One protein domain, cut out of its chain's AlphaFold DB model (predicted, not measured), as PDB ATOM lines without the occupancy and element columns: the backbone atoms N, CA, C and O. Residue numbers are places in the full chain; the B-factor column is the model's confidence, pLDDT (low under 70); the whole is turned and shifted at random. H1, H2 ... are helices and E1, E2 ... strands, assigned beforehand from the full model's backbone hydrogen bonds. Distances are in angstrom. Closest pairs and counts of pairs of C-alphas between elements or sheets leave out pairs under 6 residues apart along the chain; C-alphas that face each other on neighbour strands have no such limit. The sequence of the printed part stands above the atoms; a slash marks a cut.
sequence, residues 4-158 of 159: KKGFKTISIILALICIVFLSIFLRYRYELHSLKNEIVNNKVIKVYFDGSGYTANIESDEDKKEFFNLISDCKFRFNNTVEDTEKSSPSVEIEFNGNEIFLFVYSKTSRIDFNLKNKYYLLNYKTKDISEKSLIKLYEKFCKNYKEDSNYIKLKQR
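This is residues 4 to 158 of the 159 residues of an uncharacterized protein of Parvimonas micra (UniProt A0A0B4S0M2). A compact body, a strongly twisted sheet of five strands with helices over one face, bears a long helical arm: residues 4 to 27 of H1 stick out from it. The end of H1, H2 and H3 cover that face, and H4 packs on H3. The printed part has 155 residues, with four named helices and five named strands in the order H1 E1 E2 H2 E3 E4 E5 H3 H4; the class is mixed, and so is the sheet, E2 E1 E4 E5 E3. The whole is loose, with a radius of gyration of the C-alphas of 18.9 A, and spans 67 by 42 by 35 A.

H1 is residues 4 to 41. E1, residues 44 to 49, and E2, residues 55 to 58, form a hairpin, with N 47 and O 56 2.8 A apart. H2, residues 61 to 73, touches residues 32 to 40 of H1 at a shallow tilt of 25 degrees, opposite ways; the closest C-alphas, of Ile 39 and Lys 64, are 6.6 A apart. E4, residues 100 to 107, is parallel to E1, with N 48 and O 103 2.8 A apart. E5, residues 120 to 125, is parallel to E4, with N 104 and O 121 2.8 A apart, and antiparallel to E3, residues 77 to 79, with N 79 and O 122 3.1 A apart. H3, residues 130 to 142, touches H2 with residues 134 to 138, at a shallow tilt of 15 degrees; the closest C-alphas, of Leu 70 and Ser 134, are 6.4 A apart. H1, H2 and H3 are on the same face, giving two layers, helices over a sheet. H4, residues 150 to 156, is not on the sheet; it touches H3 at a steep tilt of 56 degrees, the closest C-alphas, of Ile 136 and Tyr 152, being 6.7 A apart. Every O i to N i+4 pair is within hydrogen-bond range in H1, H2, H3 and H4.

H1 runs 54.4 A from C-alpha 4 at (174.088, 128.172, 133.139); E4 measures 23.3 A. H4 ends with C-alpha 156 at (145.386, 160.865, 170.232).

The printed part has no cut. The links E3 to E4 and E4 to E5 are long; pLDDT is under 70 in 54 residues, among them 73 to 98.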
ATOM      1  N   LYS A   4     174.562 129.210 132.204       59.88
ATOM      2  CA  LYS A   4     174.088 128.172 133.139       59.88
ATOM      3  C   LYS A   4     174.795 128.225 134.501       59.88
ATOM      4  O   LYS A   4     174.172 127.889 135.503       59.88
ATOM      5  N   LYS A   5     176.071 128.645 134.552       61.47
ATOM      6  CA  LYS A   5     176.808 128.826 135.818       61.47
ATOM      7  C   LYS A   5     176.285 130.033 136.607       61.47
ATOM      8  O   LYS A   5     175.954 129.863 137.772       61.47
ATOM      9  N   GLY A   6     176.109 131.193 135.966       63.97
ATOM     10  CA  GLY A   6     175.561 132.395 136.612       63.97
ATOM     11  C   GLY A   6     174.128 132.206 137.121       63.97
ATOM     12  O   GLY A   6     173.833 132.547 138.261       63.97
ATOM     13  N   PHE A   7     173.263 131.559 136.331       73.94
ATOM     14  CA  PHE A   7     171.902 131.212 136.761       73.94
ATOM     15  C   PHE A   7     171.881 130.248 137.956       73.94
ATOM     16  O   PHE A   7     171.081 130.435 138.870       73.94
ATOM     17  N   LYS A   8     172.776 129.246 137.992       75.94
ATOM     18  CA  LYS A   8     172.916 128.355 139.156       75.94
ATOM     19  C   LYS A   8     173.355 129.121 140.404       75.94
ATOM     20  O   LYS A   8     172.768 128.918 141.459       75.94
ATOM     21  N   THR A   9     174.332 130.017 140.289       82.88
ATOM     22  CA  THR A   9     174.806 130.817 141.428       82.88
ATOM     23  C   THR A   9     173.714 131.743 141.967       82.88
ATOM     24  O   THR A   9     173.481 131.761 143.172       82.88
ATOM     25  N   ILE A  10     172.985 132.450 141.095       86.44
ATOM     26  CA  ILE A  10     171.856 133.308 141.498       86.44
ATOM     27  C   ILE A  10     170.749 132.480 142.161       86.44
ATOM     28  O   ILE A  10     170.211 132.884 143.188       86.44
ATOM     29  N   SER A  11     170.441 131.298 141.620       86.00
ATOM     30  CA  SER A  11     169.442 130.392 142.195       86.00
ATOM     31  C   SER A  11     169.827 129.906 143.596       86.00
ATOM     32  O   SER A  11     168.961 129.851 144.467       86.00
ATOM     33  N   ILE A  12     171.109 129.611 143.842       89.25
ATOM     34  CA  ILE A  12     171.612 129.229 145.171       89.25
ATOM     35  C   ILE A  12     171.498 130.400 146.155       89.25
ATOM     36  O   ILE A  12     171.022 130.215 147.272       89.25
ATOM     37  N   ILE A  13     171.880 131.613 145.740       91.00
ATOM     38  CA  ILE A  13     171.765 132.818 146.577       91.00
ATOM     39  C   ILE A  13     170.297 133.084 146.936       91.00
ATOM     40  O   ILE A  13     169.984 133.323 148.101       91.00
ATOM     41  N   LEU A  14     169.387 132.983 145.964       91.06
ATOM     42  CA  LEU A  14     167.956 133.166 146.199       91.06
ATOM     43  C   LEU A  14     167.402 132.108 147.164       91.06
ATOM     44  O   LEU A  14     166.644 132.448 148.067       91.06
ATOM     45  N   ALA A  15     167.815 130.845 147.022       92.56
ATOM     46  CA  ALA A  15     167.412 129.774 147.931       92.56
ATOM     47  C   ALA A  15     167.875 130.039 149.373       92.56
ATOM     48  O   ALA A  15     167.084 129.890 150.301       92.56
ATOM     49  N   LEU A  16     169.117 130.496 149.566       92.12
ATOM     50  CA  LEU A  16     169.633 130.871 150.887       92.12
ATOM     51  C   LEU A  16     168.846 132.034 151.497       92.12
ATOM     52  O   LEU A  16     168.458 131.966 152.662       92.12
ATOM     53  N   ILE A  17     168.548 133.067 150.704       92.00
ATOM     54  CA  ILE A  17     167.714 134.195 151.136       92.00
ATOM     55  C   ILE A  17     166.327 133.698 151.570       92.00
ATOM     56  O   ILE A  17     165.865 134.046 152.655       92.00
ATOM     57  N   CYS A  18     165.687 132.836 150.776       90.62
ATOM     58  CA  CYS A  18     164.392 132.245 151.114       90.62
ATOM     59  C   CYS A  18     164.439 131.423 152.409       90.62
ATOM     60  O   CYS A  18     163.523 131.538 153.220       90.62
ATOM     61  N   ILE A  19     165.494 130.634 152.637       92.25
ATOM     62  CA  ILE A  19     165.668 129.856 153.876       92.25
ATOM     63  C   ILE A  19     165.789 130.788 155.086       92.25
ATOM     64  O   ILE A  19     165.128 130.565 156.100       92.25
ATOM     65  N   VAL A  20     166.582 131.857 154.977       88.06
ATOM     66  CA  VAL A  20     166.730 132.849 156.052       88.06
ATOM     67  C   VAL A  20     165.389 133.523 156.339       88.06
ATOM     68  O   VAL A  20     164.951 133.538 157.488       88.06
ATOM     69  N   PHE A  21     164.678 133.999 155.314       80.62
ATOM     70  CA  PHE A  21     163.349 134.587 155.504       80.62
ATOM     71  C   PHE A  21     162.353 133.599 156.118       80.62
ATOM     72  O   PHE A  21     161.618 133.971 157.032       80.62
ATOM     73  N   LEU A  22     162.360 132.343 155.671       84.50
ATOM     74  CA  LEU A  22     161.494 131.301 156.210       84.50
ATOM     75  C   LEU A  22     161.812 131.015 157.682       84.50
ATOM     76  O   LEU A  22     160.889 130.915 158.483       84.50
ATOM     77  N   SER A  23     163.089 130.951 158.066       79.12
ATOM     78  CA  SER A  23     163.486 130.752 159.468       79.12
ATOM     79  C   SER A  23     163.028 131.897 160.375       79.12
ATOM     80  O   SER A  23     162.494 131.647 161.456       79.12
ATOM     81  N   ILE A  24     163.150 133.147 159.913       74.75
ATOM     82  CA  ILE A  24     162.688 134.331 160.650       74.75
ATOM     83  C   ILE A  24     161.164 134.293 160.785       74.75
ATOM     84  O   ILE A  24     160.625 134.532 161.865       74.75
ATOM     85  N   PHE A  25     160.465 133.954 159.702       75.75
ATOM     86  CA  PHE A  25     159.010 133.859 159.689       75.75
ATOM     87  C   PHE A  25     158.485 132.751 160.612       75.75
ATOM     88  O   PHE A  25     157.550 132.982 161.380       75.75
ATOM     89  N   LEU A  26     159.095 131.565 160.572       75.44
ATOM     90  CA  LEU A  26     158.734 130.442 161.438       75.44
ATOM     91  C   LEU A  26     158.980 130.771 162.909       75.44
ATOM     92  O   LEU A  26     158.106 130.520 163.737       75.44
ATOM     93  N   ARG A  27     160.121 131.392 163.231       76.12
ATOM     94  CA  ARG A  27     160.419 131.840 164.594       76.12
ATOM     95  C   ARG A  27     159.379 132.840 165.099       76.12
ATOM     96  O   ARG A  27     158.843 132.649 166.182       76.12
ATOM     97  N   TYR A  28     159.031 133.840 164.290       71.31
ATOM     98  CA  TYR A  28     157.994 134.814 164.640       71.31
ATOM     99  C   TYR A  28     156.630 134.151 164.892       71.31
ATOM    100  O   TYR A  28     155.951 134.458 165.870       71.31
ATOM    101  N   ARG A  29     156.226 133.203 164.034       76.06
ATOM    102  CA  ARG A  29     154.984 132.432 164.215       76.06
ATOM    103  C   ARG A  29     154.999 131.605 165.499       76.06
ATOM    104  O   ARG A  29     153.975 131.546 166.176       76.06
ATOM    105  N   TYR A  30     156.131 130.986 165.821       77.44
ATOM    106  CA  TYR A  30     156.302 130.213 167.047       77.44
ATOM    107  C   TYR A  30     156.211 131.100 168.294       77.44
ATOM    108  O   TYR A  30     155.452 130.782 169.203       77.44
ATOM    109  N   GLU A  31     156.909 132.239 168.310       71.00
ATOM    110  CA  GLU A  31     156.870 133.199 169.423       71.00
ATOM    111  C   GLU A  31     155.445 133.731 169.653       71.00
ATOM    112  O   GLU A  31     154.966 133.740 170.787       71.00
ATOM    113  N   LEU A  32     154.717 134.066 168.580       74.50
ATOM    114  CA  LEU A  32     153.303 134.447 168.655       74.50
ATOM    115  C   LEU A  32     152.410 133.333 169.207       74.50
ATOM    116  O   LEU A  32     151.518 133.597 170.008       74.50
ATOM    117  N   HIS A  33     152.613 132.096 168.753       78.75
ATOM    118  CA  HIS A  33     151.834 130.951 169.214       78.75
ATOM    119  C   HIS A  33     152.093 130.656 170.697       78.75
ATOM    120  O   HIS A  33     151.150 130.422 171.448       78.75
ATOM    121  N   SER A  34     153.358 130.717 171.126       76.62
ATOM    122  CA  SER A  34     153.742 130.564 172.531       76.62
ATOM    123  C   SER A  34     153.076 131.630 173.394       76.62
ATOM    124  O   SER A  34     152.404 131.296 174.365       76.62
ATOM    125  N   LEU A  35     153.163 132.902 172.986       76.19
ATOM    126  CA  LEU A  35     152.533 134.000 173.714       76.19
ATOM    127  C   LEU A  35     151.010 133.851 173.771       76.19
ATOM    128  O   LEU A  35     150.416 134.082 174.820       76.19
ATOM    129  N   LYS A  36     150.370 133.439 172.670       81.00
ATOM    130  CA  LYS A  36     148.926 133.172 172.646       81.00
ATOM    131  C   LYS A  36     148.544 132.128 173.688       81.00
ATOM    132  O   LYS A  36     147.590 132.333 174.432       81.00
ATOM    133  N   ASN A  37     149.283 131.023 173.732       79.19
ATOM    134  CA  ASN A  37     149.031 129.956 174.690       79.19
ATOM    135  C   ASN A  37     149.221 130.446 176.123       79.19
ATOM    136  O   ASN A  37     148.393 130.151 176.975       79.19
ATOM    137  N   GLU A  38     150.254 131.238 176.392       77.69
ATOM    138  CA  GLU A  38     150.466 131.787 177.729       77.69
ATOM    139  C   GLU A  38     149.381 132.788 178.140       77.69
ATOM    140  O   GLU A  38     148.887 132.717 179.261       77.69
ATOM    141  N   ILE A  39     148.942 133.661 177.234       80.56
ATOM    142  CA  ILE A  39     147.825 134.595 177.449       80.56
ATOM    143  C   ILE A  39     146.536 133.842 177.786       80.56
ATOM    144  O   ILE A  39     145.841 134.218 178.724       80.56
ATOM    145  N   VAL A  40     146.219 132.778 177.041       78.19
ATOM    146  CA  VAL A  40     144.991 131.991 177.238       78.19
ATOM    147  C   VAL A  40     145.053 131.147 178.514       78.19
ATOM    148  O   VAL A  40     144.051 131.029 179.212       78.19
ATOM    149  N   ASN A  41     146.215 130.575 178.836       80.19
ATOM    150  CA  ASN A  41     146.355 129.652 179.963       80.19
ATOM    151  C   ASN A  41     146.489 130.356 181.323       80.19
ATOM    152  O   ASN A  41     146.266 129.720 182.351       80.19
ATOM    153  N   ASN A  42     146.855 131.641 181.357       80.62
ATOM    154  CA  ASN A  42     146.931 132.404 182.603       80.62
ATOM    155  C   ASN A  42     145.568 132.997 182.978       80.62
ATOM    156  O   ASN A  42     144.785 133.397 182.114       80.62
ATOM    157  N   LYS A  43     145.286 133.098 184.283       84.00
ATOM    158  CA  LYS A  43     144.020 133.671 184.774       84.00
ATOM    159  C   LYS A  43     143.933 135.164 184.499       84.00
ATOM    160  O   LYS A  43     142.908 135.611 183.993       84.00
ATOM    161  N   VAL A  44     144.997 135.903 184.800       84.12
ATOM    162  CA  VAL A  44     145.029 137.363 184.673       84.12
ATOM    163  C   VAL A  44     146.223 137.797 183.841       84.12
ATOM    164  O   VAL A  44     147.346 137.335 184.034       84.12
ATOM    165  N   ILE A  45     145.980 138.736 182.938       85.00
ATOM    166  CA  ILE A  45     147.012 139.436 182.184       85.00
ATOM    167  C   ILE A  45     147.138 140.840 182.754       85.00
ATOM    168  O   ILE A  45     146.193 141.621 182.675       85.00
ATOM    169  N   LYS A  46     148.304 141.171 183.302       83.25
ATOM    170  CA  LYS A  46     148.617 142.515 183.785       83.25
ATOM    171  C   LYS A  46     149.451 143.243 182.743       83.25
ATOM    172  O   LYS A  46     150.605 142.888 182.512       83.25
ATOM    173  N   VAL A  47     148.871 144.254 182.113       81.88
ATOM    174  CA  VAL A  47     149.517 145.054 181.070       81.88
ATOM    175  C   VAL A  47     149.905 146.404 181.645       81.88
ATOM    176  O   VAL A  47     149.046 147.143 182.109       81.88
ATOM    177  N   TYR A  48     151.186 146.727 181.586       78.88
ATOM    178  CA  TYR A  48     151.771 147.978 182.040       78.88
ATOM    179  C   TYR A  48     152.139 148.799 180.818       78.88
ATOM    180  O   TYR A  48     152.755 148.274 179.891       78.88
ATOM    181  N   PHE A  49     151.794 150.079 180.822       75.69
ATOM    182  CA  PHE A  49     152.179 150.979 179.745       75.69
ATOM    183  C   PHE A  49     153.256 151.948 180.231       75.69
ATOM    184  O   PHE A  49     153.133 152.581 181.281       75.69
ATOM    185  N   ASP A  50     154.331 152.050 179.456       70.50
ATOM    186  CA  ASP A  50     155.443 152.947 179.740       70.50
ATOM    187  C   ASP A  50     154.975 154.410 179.850       70.50
ATOM    188  O   ASP A  50     154.130 154.875 179.081       70.50
ATOM    189  N   GLY A  51     155.527 155.126 180.833       61.53
ATOM    190  CA  GLY A  51     155.269 156.540 181.119       61.53
ATOM    191  C   GLY A  51     153.853 156.908 181.580       61.53
ATOM    192  O   GLY A  51     153.607 158.087 181.821       61.53
ATOM    193  N   SER A  52     152.934 155.947 181.695       59.59
ATOM    194  CA  SER A  52     151.538 156.208 182.071       59.59
ATOM    195  C   SER A  52     151.243 155.824 183.526       59.59
ATOM    196  O   SER A  52     150.353 156.387 184.153       59.59
ATOM    197  N   GLY A  53     151.983 154.861 184.093       58.03
ATOM    198  CA  GLY A  53     151.664 154.282 185.406       58.03
ATOM    199  C   GLY A  53     150.345 153.493 185.422       58.03
ATOM    200  O   GLY A  53     149.951 152.986 186.470       58.03
ATOM    201  N   TYR A  54     149.671 153.362 184.273       65.06
ATOM    202  CA  TYR A  54     148.421 152.626 184.145       65.06
ATOM    203  C   TYR A  54     148.682 151.142 183.932       65.06
ATOM    204  O   TYR A  54     149.531 150.727 183.136       65.06
ATOM    205  N   THR A  55     147.870 150.350 184.624       72.69
ATOM    206  CA  THR A  55     147.824 148.901 184.493       72.69
ATOM    207  C   THR A  55     146.447 148.468 184.016       72.69
ATOM    208  O   THR A  55     145.441 148.850 184.620       72.69
ATOM    209  N   ALA A  56     146.390 147.644 182.978       78.94
ATOM    210  CA  ALA A  56     145.182 146.916 182.621       78.94
ATOM    211  C   ALA A  56     145.259 145.491 183.171       78.94
ATOM    212  O   ALA A  56     146.269 144.815 182.985       78.94
ATOM    213  N   ASN A  57     144.185 145.037 183.813       86.12
ATOM    214  CA  ASN A  57     144.032 143.652 184.252       86.12
ATOM    215  C   ASN A  57     142.983 142.990 183.360       86.12
ATOM    216  O   ASN A  57     141.824 143.401 183.370       86.12
ATOM    217  N   ILE A  58     143.399 142.001 182.573       86.81
ATOM    218  CA  ILE A  58     142.539 141.297 181.620       86.81
ATOM    219  C   ILE A  58     142.303 139.882 182.132       86.81
ATOM    220  O   ILE A  58     143.234 139.079 182.216       86.81
ATOM    221  N   GLU A  59     141.056 139.589 182.482       88.44
ATOM    222  CA  GLU A  59     140.676 138.329 183.131       88.44
ATOM    223  C   GLU A  59     139.775 137.469 182.243       88.44
ATOM    224  O   GLU A  59     139.921 136.248 182.222       88.44
ATOM    225  N   SER A  60     138.874 138.097 181.478       89.69
ATOM    226  CA  SER A  60     137.900 137.382 180.653       89.69
ATOM    227  C   SER A  60     138.555 136.762 179.414       89.69
ATOM    228  O   SER A  60     139.401 137.376 178.763       89.69
ATOM    229  N   ASP A  61     138.149 135.547 179.045       88.00
ATOM    230  CA  ASP A  61     138.710 134.853 177.877       88.00
ATOM    231  C   ASP A  61     138.432 135.580 176.555       88.00
ATOM    232  O   ASP A  61     139.206 135.466 175.602       88.00
ATOM    233  N   GLU A  62     137.331 136.329 176.485       89.62
ATOM    234  CA  GLU A  62     136.990 137.157 175.329       89.62
ATOM    235  C   GLU A  62     137.934 138.356 175.215       89.62
ATOM    236  O   GLU A  62     138.552 138.549 174.165       89.62
ATOM    237  N   ASP A  63     138.157 139.075 176.316       89.56
ATOM    238  CA  ASP A  63     139.092 140.198 176.347       89.56
ATOM    239  C   ASP A  63     140.536 139.744 176.102       89.56
ATOM    240  O   ASP A  63     141.286 140.426 175.407       89.56
ATOM    241  N   LYS A  64     140.937 138.566 176.601       88.62
ATOM    242  CA  LYS A  64     142.255 137.970 176.313       88.62
ATOM    243  C   LYS A  64     142.443 137.705 174.820       88.62
ATOM    244  O   LYS A  64     143.519 137.971 174.275       88.62
ATOM    245  N   LYS A  65     141.408 137.199 174.138       87.69
ATOM    246  CA  LYS A  65     141.425 136.981 172.680       87.69
ATOM    247  C   LYS A  65     141.480 138.304 171.921       87.69
ATOM    248  O   LYS A  65     142.271 138.425 170.988       87.69
ATOM    249  N   GLU A  66     140.672 139.286 172.314       87.62
ATOM    250  CA  GLU A  66     140.656 140.613 171.689       87.62
ATOM    251  C   GLU A  66     141.999 141.332 171.869       87.62
ATOM    252  O   GLU A  66     142.566 141.837 170.899       87.62
ATOM    253  N   PHE A  67     142.559 141.293 173.079       87.00
ATOM    254  CA  PHE A  67     143.892 141.803 173.383       87.00
ATOM    255  C   PHE A  67     144.955 141.146 172.503       87.00
ATOM    256  O   PHE A  67     145.743 141.850 171.870       87.00
ATOM    257  N   PHE A  68     144.947 139.809 172.405       84.69
ATOM    258  CA  PHE A  68     145.886 139.087 171.550       84.69
ATOM    259  C   PHE A  68     145.770 139.508 170.079       84.69
ATOM    260  O   PHE A  68     146.790 139.763 169.443       84.69
ATOM    261  N   ASN A  69     144.550 139.636 169.553       83.38
ATOM    262  CA  ASN A  69     144.330 140.069 168.172       83.38
ATOM    263  C   ASN A  69     144.875 141.487 167.934       83.38
ATOM    264  O   ASN A  69     145.561 141.739 166.944       83.38
ATOM    265  N   LEU A  70     144.641 142.410 168.876       80.56
ATOM    266  CA  LEU A  70     145.151 143.779 168.791       80.56
ATOM    267  C   LEU A  70     146.684 143.827 168.795       80.56
ATOM    268  O   LEU A  70     147.266 144.586 168.021       80.56
ATOM    269  N   ILE A  71     147.361 143.015 169.610       77.12
ATOM    270  CA  ILE A  71     148.833 142.988 169.613       77.12
ATOM    271  C   ILE A  71     149.410 142.199 168.425       77.12
ATOM    272  O   ILE A  71     150.483 142.547 167.928       77.12
ATOM    273  N   SER A  72     148.712 141.178 167.917       73.94
ATOM    274  CA  SER A  72     149.184 140.372 166.782       73.94
ATOM    275  C   SER A  72     149.059 141.100 165.446       73.94
ATOM    276  O   SER A  72     149.959 141.008 164.609       73.94
ATOM    277  N   ASP A  73     147.974 141.852 165.250       65.94
ATOM    278  CA  ASP A  73     147.693 142.544 163.985       65.94
ATOM    279  C   ASP A  73     148.612 143.751 163.764       65.94
ATOM    280  O   ASP A  73     148.868 144.175 162.634       65.94
ATOM    281  N   CYS A  74     149.157 144.309 164.842       58.47
ATOM    282  CA  CYS A  74     149.723 145.656 164.820       58.47
ATOM    283  C   CYS A  74     151.241 145.701 164.687       58.47
ATOM    284  O   CYS A  74     151.852 146.750 164.893       58.47
ATOM    285  N   LYS A  75     151.851 144.578 164.288       61.69
ATOM    286  CA  LYS A  75     153.305 144.448 164.103       61.69
ATOM    287  C   LYS A  75     154.099 144.900 165.338       61.69
ATOM    288  O   LYS A  75     155.211 145.415 165.182       61.69
ATOM    289  N   PHE A  76     153.549 144.724 166.544       61.03
ATOM    290  CA  PHE A  76     154.348 144.840 167.762       61.03
ATOM    291  C   PHE A  76     155.535 143.887 167.615       61.03
ATOM    292  O   PHE A  76     155.356 142.738 167.199       61.03
ATOM    293  N   ARG A  77     156.763 144.357 167.878       58.28
ATOM    294  CA  ARG A  77     157.876 143.407 167.967       58.28
ATOM    295  C   ARG A  77     157.914 142.904 169.392       58.28
ATOM    296  O   ARG A  77     158.139 143.668 170.331       58.28
ATOM    297  N   PHE A  78     157.688 141.608 169.506       55.38
ATOM    298  CA  PHE A  78     157.881 140.860 170.728       55.38
ATOM    299  C   PHE A  78     159.383 140.758 170.959       55.38
ATOM    300  O   PHE A  78     160.101 140.168 170.154       55.38
ATOM    301  N   ASN A  79     159.862 141.389 172.026       55.34
ATOM    302  CA  ASN A  79     161.219 141.177 172.498       55.34
ATOM    303  C   ASN A  79     161.116 140.378 173.795       55.34
ATOM    304  O   ASN A  79     160.736 140.913 174.829       55.34
ATOM    305  N   ASN A  80     161.476 139.098 173.742       46.97
ATOM    306  CA  ASN A  80     161.555 138.254 174.941       46.97
ATOM    307  C   ASN A  80     162.906 138.395 175.666       46.97
ATOM    308  O   ASN A  80     163.157 137.707 176.647       46.97
ATOM    309  N   THR A  81     163.798 139.241 175.151       43.06
ATOM    310  CA  THR A  81     165.162 139.437 175.645       43.06
ATOM    311  C   THR A  81     165.389 140.922 175.889       43.06
ATOM    312  O   THR A  81     165.371 141.727 174.956       43.06
ATOM    313  N   VAL A  82     165.567 141.277 177.160       46.69
ATOM    314  CA  VAL A  82     166.243 142.509 177.573       46.69
ATOM    315  C   VAL A  82     167.681 142.114 177.837       46.69
ATOM    316  O   VAL A  82     167.927 141.184 178.599       46.69
ATOM    317  N   GLU A  83     168.624 142.790 177.195       38.81
ATOM    318  CA  GLU A  83     169.980 142.829 177.723       38.81
ATOM    319  C   GLU A  83     169.957 143.840 178.868       38.81
ATOM    320  O   GLU A  83     169.771 145.034 178.634       38.81
ATOM    321  N   ASP A  84     170.059 143.337 180.099       36.97
ATOM    322  CA  ASP A  84     170.265 144.155 181.291       36.97
ATOM    323  C   ASP A  84     171.528 144.994 181.070       36.97
ATOM    324  O   ASP A  84     172.649 144.477 181.062       36.97
ATOM    325  N   THR A  85     171.365 146.294 180.827       38.84
ATOM    326  CA  THR A  85     172.508 147.205 180.684       38.84
ATOM    327  C   THR A  85     173.123 147.588 182.029       38.84
ATOM    328  O   THR A  85     174.164 148.244 182.048       38.84
ATOM    329  N   GLU A  86     172.544 147.147 183.147       34.94
ATOM    330  CA  GLU A  86     173.143 147.283 184.470       34.94
ATOM    331  C   GLU A  86     173.568 145.917 185.010       34.94
ATOM    332  O   GLU A  86     172.807 144.958 185.088       34.94
ATOM    333  N   LYS A  87     174.859 145.820 185.333       37.59
ATOM    334  CA  LYS A  87     175.505 144.620 185.857       37.59
ATOM    335  C   LYS A  87     174.853 144.182 187.176       37.59
ATOM    336  O   LYS A  87     175.257 144.657 188.233       37.59
ATOM    337  N   SER A  88     173.990 143.174 187.136       25.84
ATOM    338  CA  SER A  88     173.807 142.253 188.266       25.84
ATOM    339  C   SER A  88     173.471 140.835 187.796       25.84
ATOM    340  O   SER A  88     172.578 140.621 186.987       25.84
ATOM    341  N   SER A  89     174.245 139.865 188.289       28.27
ATOM    342  CA  SER A  89     174.094 138.409 188.097       28.27
ATOM    343  C   SER A  89     173.203 137.785 189.191       28.27
ATOM    344  O   SER A  89     173.000 138.440 190.210       28.27
ATOM    345  N   PRO A  90     172.895 136.471 189.158       38.19
ATOM    346  CA  PRO A  90     172.437 135.606 188.069       38.19
ATOM    347  C   PRO A  90     171.000 135.074 188.322       38.19
ATOM    348  O   PRO A  90     170.467 135.168 189.421       38.19
ATOM    349  N   SER A  91     170.422 134.446 187.290       34.50
ATOM    350  CA  SER A  91     169.295 133.491 187.345       34.50
ATOM    351  C   SER A  91     168.038 133.924 188.115       34.50
ATOM    352  O   SER A  91     167.858 133.576 189.278       34.50
ATOM    353  N   VAL A  92     167.103 134.575 187.418       28.95
ATOM    354  CA  VAL A  92     165.704 134.624 187.864       28.95
ATOM    355  C   VAL A  92     165.070 133.263 187.584       28.95
ATOM    356  O   VAL A  92     164.997 132.825 186.432       28.95
ATOM    357  N   GLU A  93     164.669 132.590 188.662       26.45
ATOM    358  CA  GLU A  93     163.961 131.314 188.660       26.45
ATOM    359  C   GLU A  93     162.747 131.339 187.724       26.45
ATOM    360  O   GLU A  93     161.953 132.281 187.674       26.45
ATOM    361  N   ILE A  94     162.641 130.273 186.933       36.94
ATOM    362  CA  ILE A  94     161.616 130.073 185.917       36.94
ATOM    363  C   ILE A  94     160.410 129.423 186.598       36.94
ATOM    364  O   ILE A  94     160.173 128.236 186.418       36.94
ATOM    365  N   GLU A  95     159.625 130.189 187.349       34.12
ATOM    366  CA  GLU A  95     158.263 129.770 187.696       34.12
ATOM    367  C   GLU A  95     157.269 130.885 187.371       34.12
ATOM    368  O   GLU A  95     156.988 131.798 188.144       34.12
ATOM    369  N   PHE A  96     156.706 130.793 186.164       47.16
ATOM    370  CA  PHE A  96     155.395 131.369 185.914       47.16
ATOM    371  C   PHE A  96     154.404 130.600 186.792       47.16
ATOM    372  O   PHE A  96     154.053 129.470 186.469       47.16
ATOM    373  N   ASN A  97     153.926 131.209 187.879       49.06
ATOM    374  CA  ASN A  97     152.973 130.598 188.820       49.06
ATOM    375  C   ASN A  97     151.589 130.253 188.211       49.06
ATOM    376  O   ASN A  97     150.634 130.014 188.950       49.06
ATOM    377  N   GLY A  98     151.432 130.292 186.880       55.25
ATOM    378  CA  GLY A  98     150.213 129.952 186.131       55.25
ATOM    379  C   GLY A  98     148.998 130.852 186.393       55.25
ATOM    380  O   GLY A  98     147.952 130.680 185.770       55.25
ATOM    381  N   ASN A  99     149.104 131.805 187.321       70.62
ATOM    382  CA  ASN A  99     148.008 132.682 187.719       70.62
ATOM    383  C   ASN A  99     148.063 134.041 187.008       70.62
ATOM    384  O   ASN A  99     147.014 134.556 186.623       70.62
ATOM    385  N   GLU A 100     149.252 134.616 186.811       75.81
ATOM    386  CA  GLU A 100     149.412 135.966 186.267       75.81
ATOM    387  C   GLU A 100     150.544 136.036 185.237       75.81
ATOM    388  O   GLU A 100     151.654 135.560 185.481       75.81
ATOM    389  N   ILE A 101     150.272 136.691 184.109       76.31
ATOM    390  CA  ILE A 101     151.273 137.075 183.108       76.31
ATOM    391  C   ILE A 101     151.422 138.595 183.102       76.31
ATOM    392  O   ILE A 101     150.434 139.329 183.128       76.31
ATOM    393  N   PHE A 102     152.663 139.074 183.051       75.94
ATOM    394  CA  PHE A 102     152.972 140.498 183.020       75.94
ATOM    395  C   PHE A 102     153.427 140.894 181.613       75.94
ATOM    396  O   PHE A 102     154.353 140.295 181.065       75.94
ATOM    397  N   LEU A 103     152.792 141.906 181.023       77.94
ATOM    398  CA  LEU A 103     153.209 142.513 179.760       77.94
ATOM    399  C   LEU A 103     153.583 143.970 179.985       77.94
ATOM    400  O   LEU A 103     152.851 144.701 180.641       77.94
ATOM    401  N   PHE A 104     154.692 144.403 179.403       76.75
ATOM    402  CA  PHE A 104     155.125 145.793 179.432       76.75
ATOM    403  C   PHE A 104     155.139 146.353 178.010       76.75
ATOM    404  O   PHE A 104     155.873 145.875 177.141       76.75
ATOM    405  N   VAL A 105     154.295 147.351 177.766       76.12
ATOM    406  CA  VAL A 105     154.130 148.023 176.478       76.12
ATOM    407  C   VAL A 105     154.926 149.318 176.496       76.12
ATOM    408  O   VAL A 105     154.657 150.197 177.307       76.12
ATOM    409  N   TYR A 106     155.881 149.460 175.580       71.88
ATOM    410  CA  TYR A 106     156.807 150.592 175.571       71.88
ATOM    411  C   TYR A 106     157.095 151.111 174.169       71.88
ATOM    412  O   TYR A 106     157.017 150.384 173.173       71.88
ATOM    413  N   SER A 107     157.457 152.390 174.079       68.69
ATOM    414  CA  SER A 107     157.981 152.935 172.830       68.69
ATOM    415  C   SER A 107     159.396 152.415 172.609       68.69
ATOM    416  O   SER A 107     160.222 152.437 173.516       68.69
ATOM    417  N   LYS A 108     159.736 152.033 171.373       66.50
ATOM    418  CA  LYS A 108     161.103 151.605 171.024       66.50
ATOM    419  C   LYS A 108     162.192 152.628 171.409       66.50
ATOM    420  O   LYS A 108     163.347 152.251 171.572       66.50
ATOM    421  N   THR A 109     161.856 153.914 171.495       60.50
ATOM    422  CA  THR A 109     162.806 154.984 171.847       60.50
ATOM    423  C   THR A 109     162.891 155.260 173.346       60.50
ATOM    424  O   THR A 109     163.669 156.123 173.749       60.50
ATOM    425  N   SER A 110     162.082 154.587 174.163       53.53
ATOM    426  CA  SER A 110     162.091 154.758 175.611       53.53
ATOM    427  C   SER A 110     163.334 154.126 176.227       53.53
ATOM    428  O   SER A 110     163.730 153.019 175.861       53.53
ATOM    429  N   ARG A 111     163.936 154.827 177.192       53.59
ATOM    430  CA  ARG A 111     164.861 154.213 178.147       53.59
ATOM    431  C   ARG A 111     164.009 153.633 179.263       53.59
ATOM    432  O   ARG A 111     163.311 154.391 179.929       53.59
ATOM    433  N   ILE A 112     164.035 152.316 179.409       58.19
ATOM    434  CA  ILE A 112     163.281 151.628 180.450       58.19
ATOM    435  C   ILE A 112     164.254 151.291 181.566       58.19
ATOM    436  O   ILE A 112     165.237 150.595 181.325       58.19
ATOM    437  N   ASP A 113     163.980 151.808 182.757       53.50
ATOM    438  CA  ASP A 113     164.651 151.388 183.979       53.50
ATOM    439  C   ASP A 113     163.832 150.247 184.595       53.50
ATOM    440  O   ASP A 113     162.662 150.408 184.957       53.50
ATOM    441  N   PHE A 114     164.422 149.059 184.603       56.75
ATOM    442  CA  PHE A 114     163.771 147.813 184.968       56.75
ATOM    443  C   PHE A 114     164.238 147.389 186.358       56.75
ATOM    444  O   PHE A 114     165.122 146.557 186.510       56.75
ATOM    445  N   ASN A 115     163.583 147.897 187.400       51.06
ATOM    446  CA  ASN A 115     163.765 147.363 188.751       51.06
ATOM    447  C   ASN A 115     162.884 146.106 188.929       51.06
ATOM    448  O   ASN A 115     161.831 146.129 189.572       51.06
ATOM    449  N   LEU A 116     163.230 145.032 188.213       52.69
ATOM    450  CA  LEU A 116     162.350 143.886 187.972       52.69
ATOM    451  C   LEU A 116     162.426 142.831 189.083       52.69
ATOM    452  O   LEU A 116     163.423 142.134 189.229       52.69
ATOM    453  N   LYS A 117     161.314 142.638 189.804       52.47
ATOM    454  CA  LYS A 117     161.084 141.451 190.658       52.47
ATOM    455  C   LYS A 117     160.338 140.313 189.946       52.47
ATOM    456  O   LYS A 117     160.332 139.199 190.448       52.47
ATOM    457  N   ASN A 118     159.703 140.592 188.802       58.22
ATOM    458  CA  ASN A 118     158.863 139.648 188.053       58.22
ATOM    459  C   ASN A 118     159.352 139.494 186.605       58.22
ATOM    460  O   ASN A 118     160.066 140.352 186.087       58.22
ATOM    461  N   LYS A 119     158.908 138.431 185.925       63.00
ATOM    462  CA  LYS A 119     159.150 138.198 184.494       63.00
ATOM    463  C   LYS A 119     158.088 138.899 183.640       63.00
ATOM    464  O   LYS A 119     156.897 138.695 183.863       63.00
ATOM    465  N   TYR A 120     158.519 139.677 182.642       67.94
ATOM    466  CA  TYR A 120     157.636 140.436 181.747       67.94
ATOM    467  C   TYR A 120     157.828 140.031 180.284       67.94
ATOM    468  O   TYR A 120     158.954 139.845 179.822       67.94
ATOM    469  N   TYR A 121     156.730 139.982 179.535       70.94
ATOM    470  CA  TYR A 121     156.758 140.048 178.077       70.94
ATOM    471  C   TYR A 121     156.837 141.491 177.628       70.94
ATOM    472  O   TYR A 121     156.022 142.319 178.039       70.94
ATOM    473  N   LEU A 122     157.784 141.795 176.747       72.62
ATOM    474  CA  LEU A 122     157.949 143.154 176.271       72.62
ATOM    475  C   LEU A 122     157.346 143.345 174.889       72.62
ATOM    476  O   LEU A 122     157.725 142.694 173.911       72.62
ATOM    477  N   LEU A 123     156.438 144.310 174.816       71.81
ATOM    478  CA  LEU A 123     155.771 144.733 173.600       71.81
ATOM    479  C   LEU A 123     156.280 146.116 173.225       71.81
ATOM    480  O   LEU A 123     155.844 147.116 173.794       71.81
ATOM    481  N   ASN A 124     157.191 146.190 172.253       72.19
ATOM    482  CA  ASN A 124     157.526 147.497 171.698       72.19
ATOM    483  C   ASN A 124     156.570 147.887 170.577       72.19
ATOM    484  O   ASN A 124     156.208 147.078 169.717       72.19
ATOM    485  N   TYR A 125     156.218 149.169 170.561       67.62
ATOM    486  CA  TYR A 125     155.594 149.808 169.414       67.62
ATOM    487  C   TYR A 125     156.538 150.834 168.790       67.62
ATOM    488  O   TYR A 125     157.432 151.398 169.432       67.62
ATOM    489  N   LYS A 126     156.349 151.065 167.491       65.25
ATOM    490  CA  LYS A 126     156.976 152.185 166.793       65.25
ATOM    491  C   LYS A 126     156.055 153.395 166.889       65.25
ATOM    492  O   LYS A 126     154.851 153.270 166.687       65.25
ATOM    493  N   THR A 127     156.632 154.564 167.135       57.28
ATOM    494  CA  THR A 127     155.921 155.849 167.237       57.28
ATOM    495  C   THR A 127     155.574 156.457 165.868       57.28
ATOM    496  O   THR A 127     155.762 157.652 165.645       57.28
ATOM    497  N   LYS A 128     155.212 155.608 164.898       57.94
ATOM    498  CA  LYS A 128     154.741 155.956 163.551       57.94
ATOM    499  C   LYS A 128     153.830 154.821 163.071       57.94
ATOM    500  O   LYS A 128     154.201 153.660 163.235       57.94
ATOM    501  N   ASP A 129     152.706 155.163 162.441       61.00
ATOM    502  CA  ASP A 129     151.790 154.261 161.715       61.00
ATOM    503  C   ASP A 129     150.717 153.523 162.560       61.00
ATOM    504  O   ASP A 129     150.323 153.934 163.649       61.00
ATOM    505  N   ILE A 130     150.203 152.417 161.999       58.84
ATOM    506  CA  ILE A 130     149.105 151.551 162.472       58.84
ATOM    507  C   ILE A 130     149.254 151.123 163.944       58.84
ATOM    508  O   ILE A 130     148.247 150.912 164.620       58.84
ATOM    509  N   SER A 131     150.482 151.029 164.462       66.00
ATOM    510  CA  SER A 131     150.740 150.622 165.846       66.00
ATOM    511  C   SER A 131     150.209 151.615 166.882       66.00
ATOM    512  O   SER A 131     149.728 151.182 167.925       66.00
ATOM    513  N   GLU A 132     150.221 152.923 166.605       75.88
ATOM    514  CA  GLU A 132     149.692 153.921 167.549       75.88
ATOM    515  C   GLU A 132     148.159 153.910 167.592       75.88
ATOM    516  O   GLU A 132     147.576 153.978 168.672       75.88
ATOM    517  N   LYS A 133     147.491 153.719 166.445       79.12
ATOM    518  CA  LYS A 133     146.023 153.580 166.385       79.12
ATOM    519  C   LYS A 133     145.517 152.397 167.201       79.12
ATOM    520  O   LYS A 133     144.458 152.476 167.816       79.12
ATOM    521  N   SER A 134     146.263 151.305 167.223       78.00
ATOM    522  CA  SER A 134     145.884 150.130 168.002       78.00
ATOM    523  C   SER A 134     146.289 150.231 169.460       78.00
ATOM    524  O   SER A 134     145.554 149.754 170.317       78.00
ATOM    525  N   LEU A 135     147.386 150.929 169.762       81.00
ATOM    526  CA  LEU A 135     147.695 151.318 171.131       81.00
ATOM    527  C   LEU A 135     146.572 152.181 171.725       81.00
ATOM    528  O   LEU A 135     146.135 151.922 172.840       81.00
ATOM    529  N   ILE A 136     146.031 153.131 170.957       84.81
ATOM    530  CA  ILE A 136     144.847 153.918 171.338       84.81
ATOM    531  C   ILE A 136     143.653 153.001 171.645       84.81
ATOM    532  O   ILE A 136     143.036 153.162 172.693       84.81
ATOM    533  N   LYS A 137     143.365 152.002 170.796       87.31
ATOM    534  CA  LYS A 137     142.289 151.024 171.055       87.31
ATOM    535  C   LYS A 137     142.526 150.215 172.333       87.31
ATOM    536  O   LYS A 137     141.582 149.979 173.079       87.31
ATOM    537  N   LEU A 138     143.772 149.811 172.598       85.50
ATOM    538  CA  LEU A 138     144.138 149.113 173.834       85.50
ATOM    539  C   LEU A 138     143.867 149.988 175.067       85.50
ATOM    540  O   LEU A 138     143.282 149.502 176.033       85.50
ATOM    541  N   TYR A 139     144.234 151.272 175.017       84.50
ATOM    542  CA  TYR A 139     143.921 152.234 176.077       84.50
ATOM    543  C   TYR A 139     142.409 152.401 176.271       84.50
ATOM    544  O   TYR A 139     141.920 152.243 177.384       84.50
ATOM    545  N   GLU A 140     141.670 152.678 175.192       88.44
ATOM    546  CA  GLU A 140     140.223 152.932 175.231       88.44
ATOM    547  C   GLU A 140     139.426 151.729 175.763       88.44
ATOM    548  O   GLU A 140     138.402 151.919 176.420       88.44
ATOM    549  N   LYS A 141     139.892 150.503 175.487       88.44
ATOM    550  CA  LYS A 141     139.217 149.262 175.882       88.44
ATOM    551  C   LYS A 141     139.604 148.786 177.281       88.44
ATOM    552  O   LYS A 141     138.726 148.417 178.056       88.44
ATOM    553  N   PHE A 142     140.900 148.758 177.594       86.38
ATOM    554  CA  PHE A 142     141.404 148.011 178.752       86.38
ATOM    555  C   PHE A 142     141.892 148.891 179.906       86.38
ATOM    556  O   PHE A 142     142.002 148.405 181.033       86.38
ATOM    557  N   CYS A 143     142.174 150.177 179.674       83.44
ATOM    558  CA  CYS A 143     142.652 151.072 180.729       83.44
ATOM    559  C   CYS A 143     141.495 151.868 181.336       83.44
ATOM    560  O   CYS A 143     140.748 152.544 180.634       83.44
ATOM    561  N   LYS A 144     141.364 151.861 182.665       82.06
ATOM    562  CA  LYS A 144     140.457 152.790 183.358       82.06
ATOM    563  C   LYS A 144     141.051 154.199 183.337       82.06
ATOM    564  O   LYS A 144     142.263 154.344 183.407       82.06
ATOM    565  N   ASN A 145     140.206 155.227 183.257       81.81
ATOM    566  CA  ASN A 145     140.601 156.647 183.266       81.81
ATOM    567  C   ASN A 145     141.637 157.039 182.193       81.81
ATOM    568  O   ASN A 145     142.324 158.045 182.337       81.81
ATOM    569  N   TYR A 146     141.714 156.298 181.082       83.75
ATOM    570  CA  TYR A 146     142.670 156.548 179.994       83.75
ATOM    571  C   TYR A 146     142.612 157.978 179.429       83.75
ATOM    572  O   TYR A 146     143.593 158.468 178.888       83.75
ATOM    573  N   LYS A 147     141.472 158.669 179.555       87.00
ATOM    574  CA  LYS A 147     141.292 160.051 179.079       87.00
ATOM    575  C   LYS A 147     142.158 161.070 179.821       87.00
ATOM    576  O   LYS A 147     142.407 162.137 179.274       87.00
ATOM    577  N   GLU A 148     142.580 160.752 181.040       84.75
ATOM    578  CA  GLU A 148     143.450 161.594 181.867       84.75
ATOM    579  C   GLU A 148     144.933 161.266 181.649       84.75
ATOM    580  O   GLU A 148     145.807 162.035 182.050       84.75
ATOM    581  N   ASP A 149     145.233 160.150 180.976       81.00
ATOM    582  CA  ASP A 149     146.601 159.718 180.746       81.00
ATOM    583  C   ASP A 149     147.320 160.633 179.745       81.00
ATOM    584  O   ASP A 149     146.914 160.809 178.592       81.00
ATOM    585  N   SER A 150     148.448 161.195 180.179       79.31
ATOM    586  CA  SER A 150     149.220 162.134 179.365       79.31
ATOM    587  C   SER A 150     149.780 161.486 178.094       79.31
ATOM    588  O   SER A 150     149.919 162.161 177.069       79.31
ATOM    589  N   ASN A 151     150.074 160.181 178.128       79.25
ATOM    590  CA  ASN A 151     150.561 159.451 176.965       79.25
ATOM    591  C   ASN A 151     149.435 159.180 175.969       79.25
ATOM    592  O   ASN A 151     149.618 159.448 174.780       79.25
ATOM    593  N   TYR A 152     148.261 158.756 176.432       84.50
ATOM    594  CA  TYR A 152     147.056 158.628 175.621       84.50
ATOM    595  C   TYR A 152     146.687 159.951 174.941       84.50
ATOM    596  O   TYR A 152     146.492 159.977 173.725       84.50
ATOM    597  N   ILE A 153     146.662 161.065 175.682       86.25
ATOM    598  CA  ILE A 153     146.353 162.391 175.123       86.25
ATOM    599  C   ILE A 153     147.332 162.732 173.991       86.25
ATOM    600  O   ILE A 153     146.914 163.091 172.888       86.25
ATOM    601  N   LYS A 154     148.640 162.552 174.223       84.69
ATOM    602  CA  LYS A 154     149.672 162.786 173.200       84.69
ATOM    603  C   LYS A 154     149.549 161.833 172.009       84.69
ATOM    604  O   LYS A 154     149.896 162.222 170.896       84.69
ATOM    605  N   LEU A 155     149.142 160.580 172.219       82.50
ATOM    606  CA  LEU A 155     148.912 159.608 171.143       82.50
ATOM    607  C   LEU A 155     147.721 160.033 170.277       82.50
ATOM    608  O   LEU A 155     147.834 160.043 169.052       82.50
ATOM    609  N   LYS A 156     146.617 160.447 170.911       86.25
ATOM    610  CA  LYS A 156     145.386 160.865 170.232       86.25
ATOM    611  C   LYS A 156     145.539 162.180 169.471       86.25
ATOM    612  O   LYS A 156     144.949 162.332 168.417       86.25
ATOM    613  N   GLN A 157     146.359 163.111 169.955       85.00
ATOM    614  CA  GLN A 157     146.652 164.358 169.231       85.00
ATOM    615  C   GLN A 157     147.447 164.145 167.933       85.00
ATOM    616  O   GLN A 157     147.457 165.021 167.074       85.00
ATOM    617  N   ARG A 158     148.145 163.009 167.795       79.75
ATOM    618  CA  ARG A 158     149.033 162.714 166.660       79.75
ATOM    619  C   ARG A 158     148.429 161.751 165.623       79.75
ATOM    620  O   ARG A 158     149.080 161.527 164.605       79.75
TER     621      ARG A 158